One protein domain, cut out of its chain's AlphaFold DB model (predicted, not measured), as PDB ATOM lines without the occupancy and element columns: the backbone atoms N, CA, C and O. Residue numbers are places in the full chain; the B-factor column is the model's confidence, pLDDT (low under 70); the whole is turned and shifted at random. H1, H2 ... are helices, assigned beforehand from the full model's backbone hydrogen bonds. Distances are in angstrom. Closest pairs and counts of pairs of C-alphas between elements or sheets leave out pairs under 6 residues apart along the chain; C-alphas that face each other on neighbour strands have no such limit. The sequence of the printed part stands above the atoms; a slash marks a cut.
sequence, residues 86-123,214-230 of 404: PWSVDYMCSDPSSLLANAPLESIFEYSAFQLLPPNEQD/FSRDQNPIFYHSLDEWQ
ATOM      1  N   PRO A  86      -2.895 -25.959 104.233       83.69
ATOM      2  CA  PRO A  86      -2.800 -25.024 103.112       83.69
ATOM      3  C   PRO A  86      -1.559 -24.120 103.185       83.69
ATOM      4  O   PRO A  86      -1.215 -23.494 102.186       83.69
ATOM      5  N   TRP A  87      -0.880 -24.069 104.337       86.44
ATOM      6  CA  TRP A  87       0.370 -23.336 104.547       86.44
ATOM      7  C   TRP A  87       1.618 -24.224 104.529       86.44
ATOM      8  O   TRP A  87       2.721 -23.748 104.795       86.44
ATOM      9  N   SER A  88       1.473 -25.518 104.236       89.00
ATOM     10  CA  SER A  88       2.643 -26.375 104.054       89.00
ATOM     11  C   SER A  88       3.420 -25.962 102.804       89.00
ATOM     12  O   SER A  88       2.834 -25.697 101.754       89.00
ATOM     13  N   VAL A  89       4.752 -25.940 102.913       87.69
ATOM     14  CA  VAL A  89       5.656 -25.590 101.802       87.69
ATOM     15  C   VAL A  89       5.406 -26.495 100.596       87.69
ATOM     16  O   VAL A  89       5.310 -26.007  99.474       87.69
ATOM     17  N   ASP A  90       5.210 -27.794 100.835       87.56
ATOM     18  CA  ASP A  90       4.928 -28.765  99.777       87.56
ATOM     19  C   ASP A  90       3.645 -28.406  99.016       87.56
ATOM     20  O   ASP A  90       3.652 -28.376  97.788       87.56
ATOM     21  N   TYR A  91       2.554 -28.067  99.715       90.06
ATOM     22  CA  TYR A  91       1.307 -27.641  99.073       90.06
ATOM     23  C   TYR A  91       1.487 -26.326  98.309       90.06
ATOM     24  O   TYR A  91       1.063 -26.210  97.161       90.06
ATOM     25  N   MET A  92       2.165 -25.346  98.915       92.00
ATOM     26  CA  MET A  92       2.399 -24.043  98.293       92.00
ATOM     27  C   MET A  92       3.205 -24.139  96.992       92.00
ATOM     28  O   MET A  92       2.906 -23.409  96.050       92.00
ATOM     29  N   CYS A  93       4.172 -25.055  96.927       91.12
ATOM     30  CA  CYS A  93       5.105 -25.180  95.808       91.12
ATOM     31  C   CYS A  93       4.746 -26.262  94.775       91.12
ATOM     32  O   CYS A  93       5.443 -26.360  93.770       91.12
ATOM     33  N   SER A  94       3.717 -27.087  95.002       89.88
ATOM     34  CA  SER A  94       3.369 -28.194  94.088       89.88
ATOM     35  C   SER A  94       1.904 -28.249  93.659       89.88
ATOM     36  O   SER A  94       1.590 -28.912  92.667       89.88
ATOM     37  N   ASP A  95       1.000 -27.574  94.376       90.50
ATOM     38  CA  ASP A  95      -0.427 -27.602  94.069       90.50
ATOM     39  C   ASP A  95      -0.830 -26.400  93.187       90.50
ATOM     40  O   ASP A  95      -0.584 -25.253  93.570       90.50
ATOM     41  N   PRO A  96      -1.498 -26.617  92.037       93.25
ATOM     42  CA  PRO A  96      -1.950 -25.529  91.163       93.25
ATOM     43  C   PRO A  96      -3.018 -24.632  91.805       93.25
ATOM     44  O   PRO A  96      -3.245 -23.509  91.359       93.25
ATOM     45  N   SER A  97      -3.692 -25.112  92.853       91.31
ATOM     46  CA  SER A  97      -4.655 -24.340  93.642       91.31
ATOM     47  C   SER A  97      -4.021 -23.609  94.828       91.31
ATOM     48  O   SER A  97      -4.734 -23.026  95.651       91.31
ATOM     49  N   SER A  98      -2.690 -23.623  94.943       92.75
ATOM     50  CA  SER A  98      -2.001 -22.881  95.987       92.75
ATOM     51  C   SER A  98      -2.123 -21.368  95.791       92.75
ATOM     52  O   SER A  98      -2.348 -20.854  94.692       92.75
ATOM     53  N   LEU A  99      -1.939 -20.624  96.884       91.25
ATOM     54  CA  LEU A  99      -1.939 -19.162  96.834       91.25
ATOM     55  C   LEU A  99      -0.795 -18.620  95.966       91.25
ATOM     56  O   LEU A  99      -0.954 -17.563  95.363       91.25
ATOM     57  N   LEU A 100       0.328 -19.344  95.862       92.94
ATOM     58  CA  LEU A 100       1.480 -18.913  95.070       92.94
ATOM     59  C   LEU A 100       1.236 -19.007  93.565       92.94
ATOM     60  O   LEU A 100       1.800 -18.201  92.833       92.94
ATOM     61  N   ALA A 101       0.363 -19.905  93.100       93.12
ATOM     62  CA  ALA A 101       0.062 -20.052  91.675       93.12
ATOM     63  C   ALA A 101      -0.527 -18.773  91.045       93.12
ATOM     64  O   ALA A 101      -0.374 -18.551  89.851       93.12
ATOM     65  N   ASN A 102      -1.174 -17.919  91.848       90.38
ATOM     66  CA  ASN A 102      -1.836 -16.695  91.381       90.38
ATOM     67  C   ASN A 102      -1.366 -15.423  92.112       90.38
ATOM     68  O   ASN A 102      -1.944 -14.352  91.921       90.38
ATOM     69  N   ALA A 103      -0.365 -15.523  92.991       92.94
ATOM     70  CA  ALA A 103       0.110 -14.381  93.765       92.94
ATOM     71  C   ALA A 103       0.986 -13.436  92.922       92.94
ATOM     72  O   ALA A 103       1.747 -13.896  92.072       92.94
ATOM     73  N   PRO A 104       0.971 -12.119  93.190       92.69
ATOM     74  CA  PRO A 104       1.914 -11.187  92.580       92.69
ATOM     75  C   PRO A 104       3.319 -11.384  93.178       92.69
ATOM     76  O   PRO A 104       3.694 -10.698  94.132       92.69
ATOM     77  N   LEU A 105       4.096 -12.323  92.621       90.06
ATOM     78  CA  LEU A 105       5.423 -12.699  93.137       90.06
ATOM     79  C   LEU A 105       6.381 -11.506  93.230       90.06
ATOM     80  O   LEU A 105       7.205 -11.455  94.136       90.06
ATOM     81  N   GLU A 106       6.228 -10.508  92.363       89.06
ATOM     82  CA  GLU A 106       7.035  -9.288  92.395       89.06
ATOM     83  C   GLU A 106       6.943  -8.533  93.724       89.06
ATOM     84  O   GLU A 106       7.967  -8.137  94.267       89.06
ATOM     85  N   SER A 107       5.743  -8.438  94.301       88.56
ATOM     86  CA  SER A 107       5.537  -7.813  95.617       88.56
ATOM     87  C   SER A 107       5.998  -8.682  96.793       88.56
ATOM     88  O   SER A 107       6.147  -8.196  97.912       88.56
ATOM     89  N   ILE A 108       6.197  -9.982  96.558       91.00
ATOM     90  CA  ILE A 108       6.660 -10.933  97.576       91.00
ATOM     91  C   ILE A 108       8.190 -10.922  97.631       91.00
ATOM     92  O   ILE A 108       8.773 -10.891  98.714       91.00
ATOM     93  N   PHE A 109       8.841 -10.916  96.469       92.31
ATOM     94  CA  PHE A 109      10.295 -10.881  96.331       92.31
ATOM     95  C   PHE A 109      10.809  -9.439  96.247       92.31
ATOM     96  O   PHE A 109      11.446  -9.051  95.269       92.31
ATOM     97  N   GLU A 110      10.548  -8.652  97.292       93.56
ATOM     98  CA  GLU A 110      11.097  -7.303  97.447       93.56
ATOM     99  C   GLU A 110      12.320  -7.283  98.373       93.56
ATOM    100  O   GLU A 110      12.411  -8.027  99.353       93.56
ATOM    101  N   TYR A 111      13.233  -6.335  98.133       94.31
ATOM    102  CA  TYR A 111      14.377  -6.105  99.021       94.31
ATOM    103  C   TYR A 111      13.943  -5.762 100.459       94.31
ATOM    104  O   TYR A 111      14.601  -6.150 101.421       94.31
ATOM    105  N   SER A 112      12.812  -5.065 100.608       94.19
ATOM    106  CA  SER A 112      12.200  -4.730 101.899       94.19
ATOM    107  C   SER A 112      11.836  -5.993 102.693       94.19
ATOM    108  O   SER A 112      12.193  -6.101 103.865       94.19
ATOM    109  N   ALA A 113      11.200  -6.972 102.043       93.31
ATOM    110  CA  ALA A 113      10.845  -8.259 102.627       93.31
ATOM    111  C   ALA A 113      12.093  -9.087 102.962       93.31
ATOM    112  O   ALA A 113      12.177  -9.664 104.044       93.31
ATOM    113  N   PHE A 114      13.103  -9.078 102.084       93.94
ATOM    114  CA  PHE A 114      14.388  -9.735 102.336       93.94
ATOM    115  C   PHE A 114      15.103  -9.175 103.578       93.94
ATOM    116  O   PHE A 114      15.641  -9.937 104.381       93.94
ATOM    117  N   GLN A 115      15.061  -7.855 103.791       94.06
ATOM    118  CA  GLN A 115      15.667  -7.207 104.962       94.06
ATOM    119  C   GLN A 115      15.020  -7.604 106.298       94.06
ATOM    120  O   GLN A 115      15.650  -7.433 107.342       94.06
ATOM    121  N   LEU A 116      13.789  -8.130 106.292       94.94
ATOM    122  CA  LEU A 116      13.119  -8.611 107.504       94.94
ATOM    123  C   LEU A 116      13.672  -9.959 107.995       94.94
ATOM    124  O   LEU A 116      13.417 -10.338 109.139       94.94
ATOM    125  N   LEU A 117      14.424 -10.679 107.155       92.69
ATOM    126  CA  LEU A 117      15.014 -11.966 107.511       92.69
ATOM    127  C   LEU A 117      16.210 -11.792 108.465       92.69
ATOM    128  O   LEU A 117      16.960 -10.820 108.345       92.69
ATOM    129  N   PRO A 118      16.457 -12.743 109.385       94.25
ATOM    130  CA  PRO A 118      17.680 -12.781 110.180       94.25
ATOM    131  C   PRO A 118      18.956 -12.781 109.311       94.25
ATOM    132  O   PRO A 118      18.973 -13.420 108.257       94.25
ATOM    133  N   PRO A 119      20.071 -12.157 109.749       90.25
ATOM    134  CA  PRO A 119      21.299 -12.080 108.949       90.25
ATOM    135  C   PRO A 119      21.865 -13.436 108.503       90.25
ATOM    136  O   PRO A 119      22.453 -13.537 107.430       90.25
ATOM    137  N   ASN A 120      21.683 -14.489 109.305       91.12
ATOM    138  CA  ASN A 120      22.105 -15.844 108.946       91.12
ATOM    139  C   ASN A 120      21.282 -16.429 107.788       91.12
ATOM    140  O   ASN A 120      21.839 -17.147 106.967       91.12
ATOM    141  N   GLU A 121      19.988 -16.115 107.713       93.69
ATOM    142  CA  GLU A 121      19.116 -16.556 106.617       93.69
ATOM    143  C   GLU A 121      19.395 -15.751 105.347       93.69
ATOM    144  O   GLU A 121      19.456 -16.317 104.259       93.69
ATOM    145  N   GLN A 122      19.660 -14.447 105.480       94.00
ATOM    146  CA  GLN A 122      20.096 -13.612 104.357       94.00
ATOM    147  C   GLN A 122      21.387 -14.146 103.718       94.00
ATOM    148  O   GLN A 122      21.483 -14.230 102.496       94.00
ATOM    149  N   ASP A 123      22.366 -14.537 104.538       91.62
ATOM    150  CA  ASP A 123      23.638 -15.109 104.086       91.62
ATOM    151  C   ASP A 123      23.464 -16.513 103.472       91.62
ATOM    152  O   ASP A 123      24.114 -16.839 102.478       91.62
ATOM    153  N   PHE A 214      16.446  -7.457  93.275       93.75
ATOM    154  CA  PHE A 214      14.997  -7.519  93.505       93.75
ATOM    155  C   PHE A 214      14.223  -6.489  92.667       93.75
ATOM    156  O   PHE A 214      13.140  -6.052  93.045       93.75
ATOM    157  N   SER A 215      14.802  -6.022  91.562       92.06
ATOM    158  CA  SER A 215      14.139  -5.107  90.635       92.06
ATOM    159  C   SER A 215      13.943  -5.804  89.301       92.06
ATOM    160  O   SER A 215      14.912  -6.245  88.686       92.06
ATOM    161  N   ARG A 216      12.697  -5.864  88.823       90.38
ATOM    162  CA  ARG A 216      12.361  -6.492  87.538       90.38
ATOM    163  C   ARG A 216      13.082  -5.862  86.354       90.38
ATOM    164  O   ARG A 216      13.521  -6.574  85.456       90.38
ATOM    165  N   ASP A 217      13.277  -4.548  86.400       91.75
ATOM    166  CA  ASP A 217      13.995  -3.805  85.363       91.75
ATOM    167  C   ASP A 217      15.503  -4.093  85.363       91.75
ATOM    168  O   ASP A 217      16.145  -4.052  84.313       91.75
ATOM    169  N   GLN A 218      16.087  -4.372  86.535       90.25
ATOM    170  CA  GLN A 218      17.536  -4.561  86.689       90.25
ATOM    171  C   GLN A 218      17.952  -6.037  86.703       90.25
ATOM    172  O   GLN A 218      19.098  -6.343  86.380       90.25
ATOM    173  N   ASN A 219      17.027  -6.948  87.013       92.50
ATOM    174  CA  ASN A 219      17.224  -8.390  86.960       92.50
ATOM    175  C   ASN A 219      16.055  -9.101  86.247       92.50
ATOM    176  O   ASN A 219      15.321  -9.885  86.857       92.50
ATOM    177  N   PRO A 220      15.870  -8.870  84.935       92.75
ATOM    178  CA  PRO A 220      14.766  -9.470  84.190       92.75
ATOM    179  C   PRO A 220      14.852 -11.001  84.127       92.75
ATOM    180  O   PRO A 220      13.829 -11.663  83.983       92.75
ATOM    181  N   ILE A 221      16.054 -11.577  84.253       92.88
ATOM    182  CA  ILE A 221      16.276 -13.030  84.188       92.88
ATOM    183  C   ILE A 221      15.652 -13.725  85.401       92.88
ATOM    184  O   ILE A 221      14.959 -14.731  85.243       92.88
ATOM    185  N   PHE A 222      15.862 -13.181  86.602       93.69
ATOM    186  CA  PHE A 222      15.265 -13.724  87.819       93.69
ATOM    187  C   PHE A 222      13.737 -13.700  87.751       93.69
ATOM    188  O   PHE A 222      13.094 -14.720  87.988       93.69
ATOM    189  N   TYR A 223      13.150 -12.572  87.345       93.25
ATOM    190  CA  TYR A 223      11.695 -12.455  87.259       93.25
ATOM    191  C   TYR A 223      11.085 -13.280  86.124       93.25
ATOM    192  O   TYR A 223      10.027 -13.858  86.330       93.25
ATOM    193  N   HIS A 224      11.763 -13.426  84.982       93.12
ATOM    194  CA  HIS A 224      11.337 -14.371  83.945       93.12
ATOM    195  C   HIS A 224      11.303 -15.804  84.480       93.12
ATOM    196  O   HIS A 224      10.337 -16.528  84.263       93.12
ATOM    197  N   SER A 225      12.331 -16.195  85.239       94.25
ATOM    198  CA  SER A 225      12.392 -17.520  85.864       94.25
ATOM    199  C   SER A 225      11.268 -17.715  86.891       94.25
ATOM    200  O   SER A 225      10.701 -18.802  86.984       94.25
ATOM    201  N   LEU A 226      10.913 -16.667  87.647       93.44
ATOM    202  CA  LEU A 226       9.770 -16.691  88.565       93.44
ATOM    203  C   LEU A 226       8.428 -16.805  87.830       93.44
ATOM    204  O   LEU A 226       7.571 -17.568  88.276       93.44
ATOM    205  N   ASP A 227       8.244 -16.083  86.721       94.19
ATOM    206  CA  ASP A 227       7.031 -16.162  85.899       94.19
ATOM    207  C   ASP A 227       6.865 -17.577  85.311       94.19
ATOM    208  O   ASP A 227       5.779 -18.155  85.367       94.19
ATOM    209  N   GLU A 228       7.947 -18.165  84.787       95.00
ATOM    210  CA  GLU A 228       7.953 -19.539  84.269       95.00
ATOM    211  C   GLU A 228       7.639 -20.555  85.366       95.00
ATOM    212  O   GLU A 228       6.784 -21.423  85.182       95.00
ATOM    213  N   TRP A 229       8.270 -20.423  86.534       95.25
ATOM    214  CA  TRP A 229       7.984 -21.283  87.679       95.25
ATOM    215  C   TRP A 229       6.513 -21.192  88.111       95.25
ATOM    216  O   TRP A 229       5.870 -22.218  88.350       95.25
ATOM    217  N   GLN A 230       5.951 -19.983  88.165       94.94
ATOM    218  CA  GLN A 230       4.546 -19.774  88.507       94.94
ATOM    219  C   GLN A 230       3.605 -20.395  87.469       94.94
ATOM    220  O   GLN A 230       2.595 -20.998  87.838       94.94
TER     221      GLN A 230
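What this domain is: This is residues 86 to 123 and 214 to 230 of the 404 residues of the protein "Asx homology domain-domain-containing protein" of Syncephalastrum racemosum (UniProt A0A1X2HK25). Five short helices, H1 to H5, follow one another in an open arch, and the one longer helix, H6, runs across its closed side. H1 and H2 make one leg, H4 and H5 the other, and H3 sits at the crown, near H6; the space between the legs is empty, and residues 115 to 121 stick out. The printed part has 55 residues with six named helices, H1 to H6 in chain order, and no named strand; the class is all helix. It is loose, with a radius of gyration of the C-alphas of 12.7 A, and spans 29 by 26 by 15 A.

How they stand to each other: H6, residues 220 to 230, only just touches H2, residues 99 to 102, with 3 pairs of C-alphas within 8 A; the closest are those of Ala 101 and Gln 230, 5.5 A apart. H3, residues 105 to 108, is close to H6 but not clearly touching; their closest C-alphas, of Leu 105 and Leu 226, are 7.5 A apart. H1, residues 89 to 94, and H2 touch only at the corner, and only just, with 3 pairs within 8 A; the closest C-alphas are those of Met 92 and Leu 100, 6.1 A apart. H4, residues 111 to 115, and H5, residues 119 to 123, are close but not clearly touching, with the closest C-alphas, of Phe 114 and Gln 122, 7.2 A apart. H3 and H4 meet only through their link. Among the pairs that are apart are H1 and H5. In H1, H4, H5 and H6 every O i to N i+4 pair is within hydrogen-bond range; H2 and H3 are too short for such a pair, and their single O i to N i+3 pair is within range in H3 but not in H2.

Where its parts are: H6 measures 15.1 A from C-alpha 220 at (14.766, -9.470, 84.190) to C-alpha 230 at (4.546, -19.774, 88.507). H1 measures 8.5 A and begins at C-alpha 89, (5.656, -25.590, 101.802).

The domain as a whole: The two C-alphas farthest apart, of Pro 86 and Gln 218, are 33.2 A apart. Residues 124 to 213 are cut out, and C-alphas 123 and 214 are 15.6 A apart across the cut. The links printed whole are tight. The mean pLDDT of the printed part is 92.0, and no printed residue is under 70.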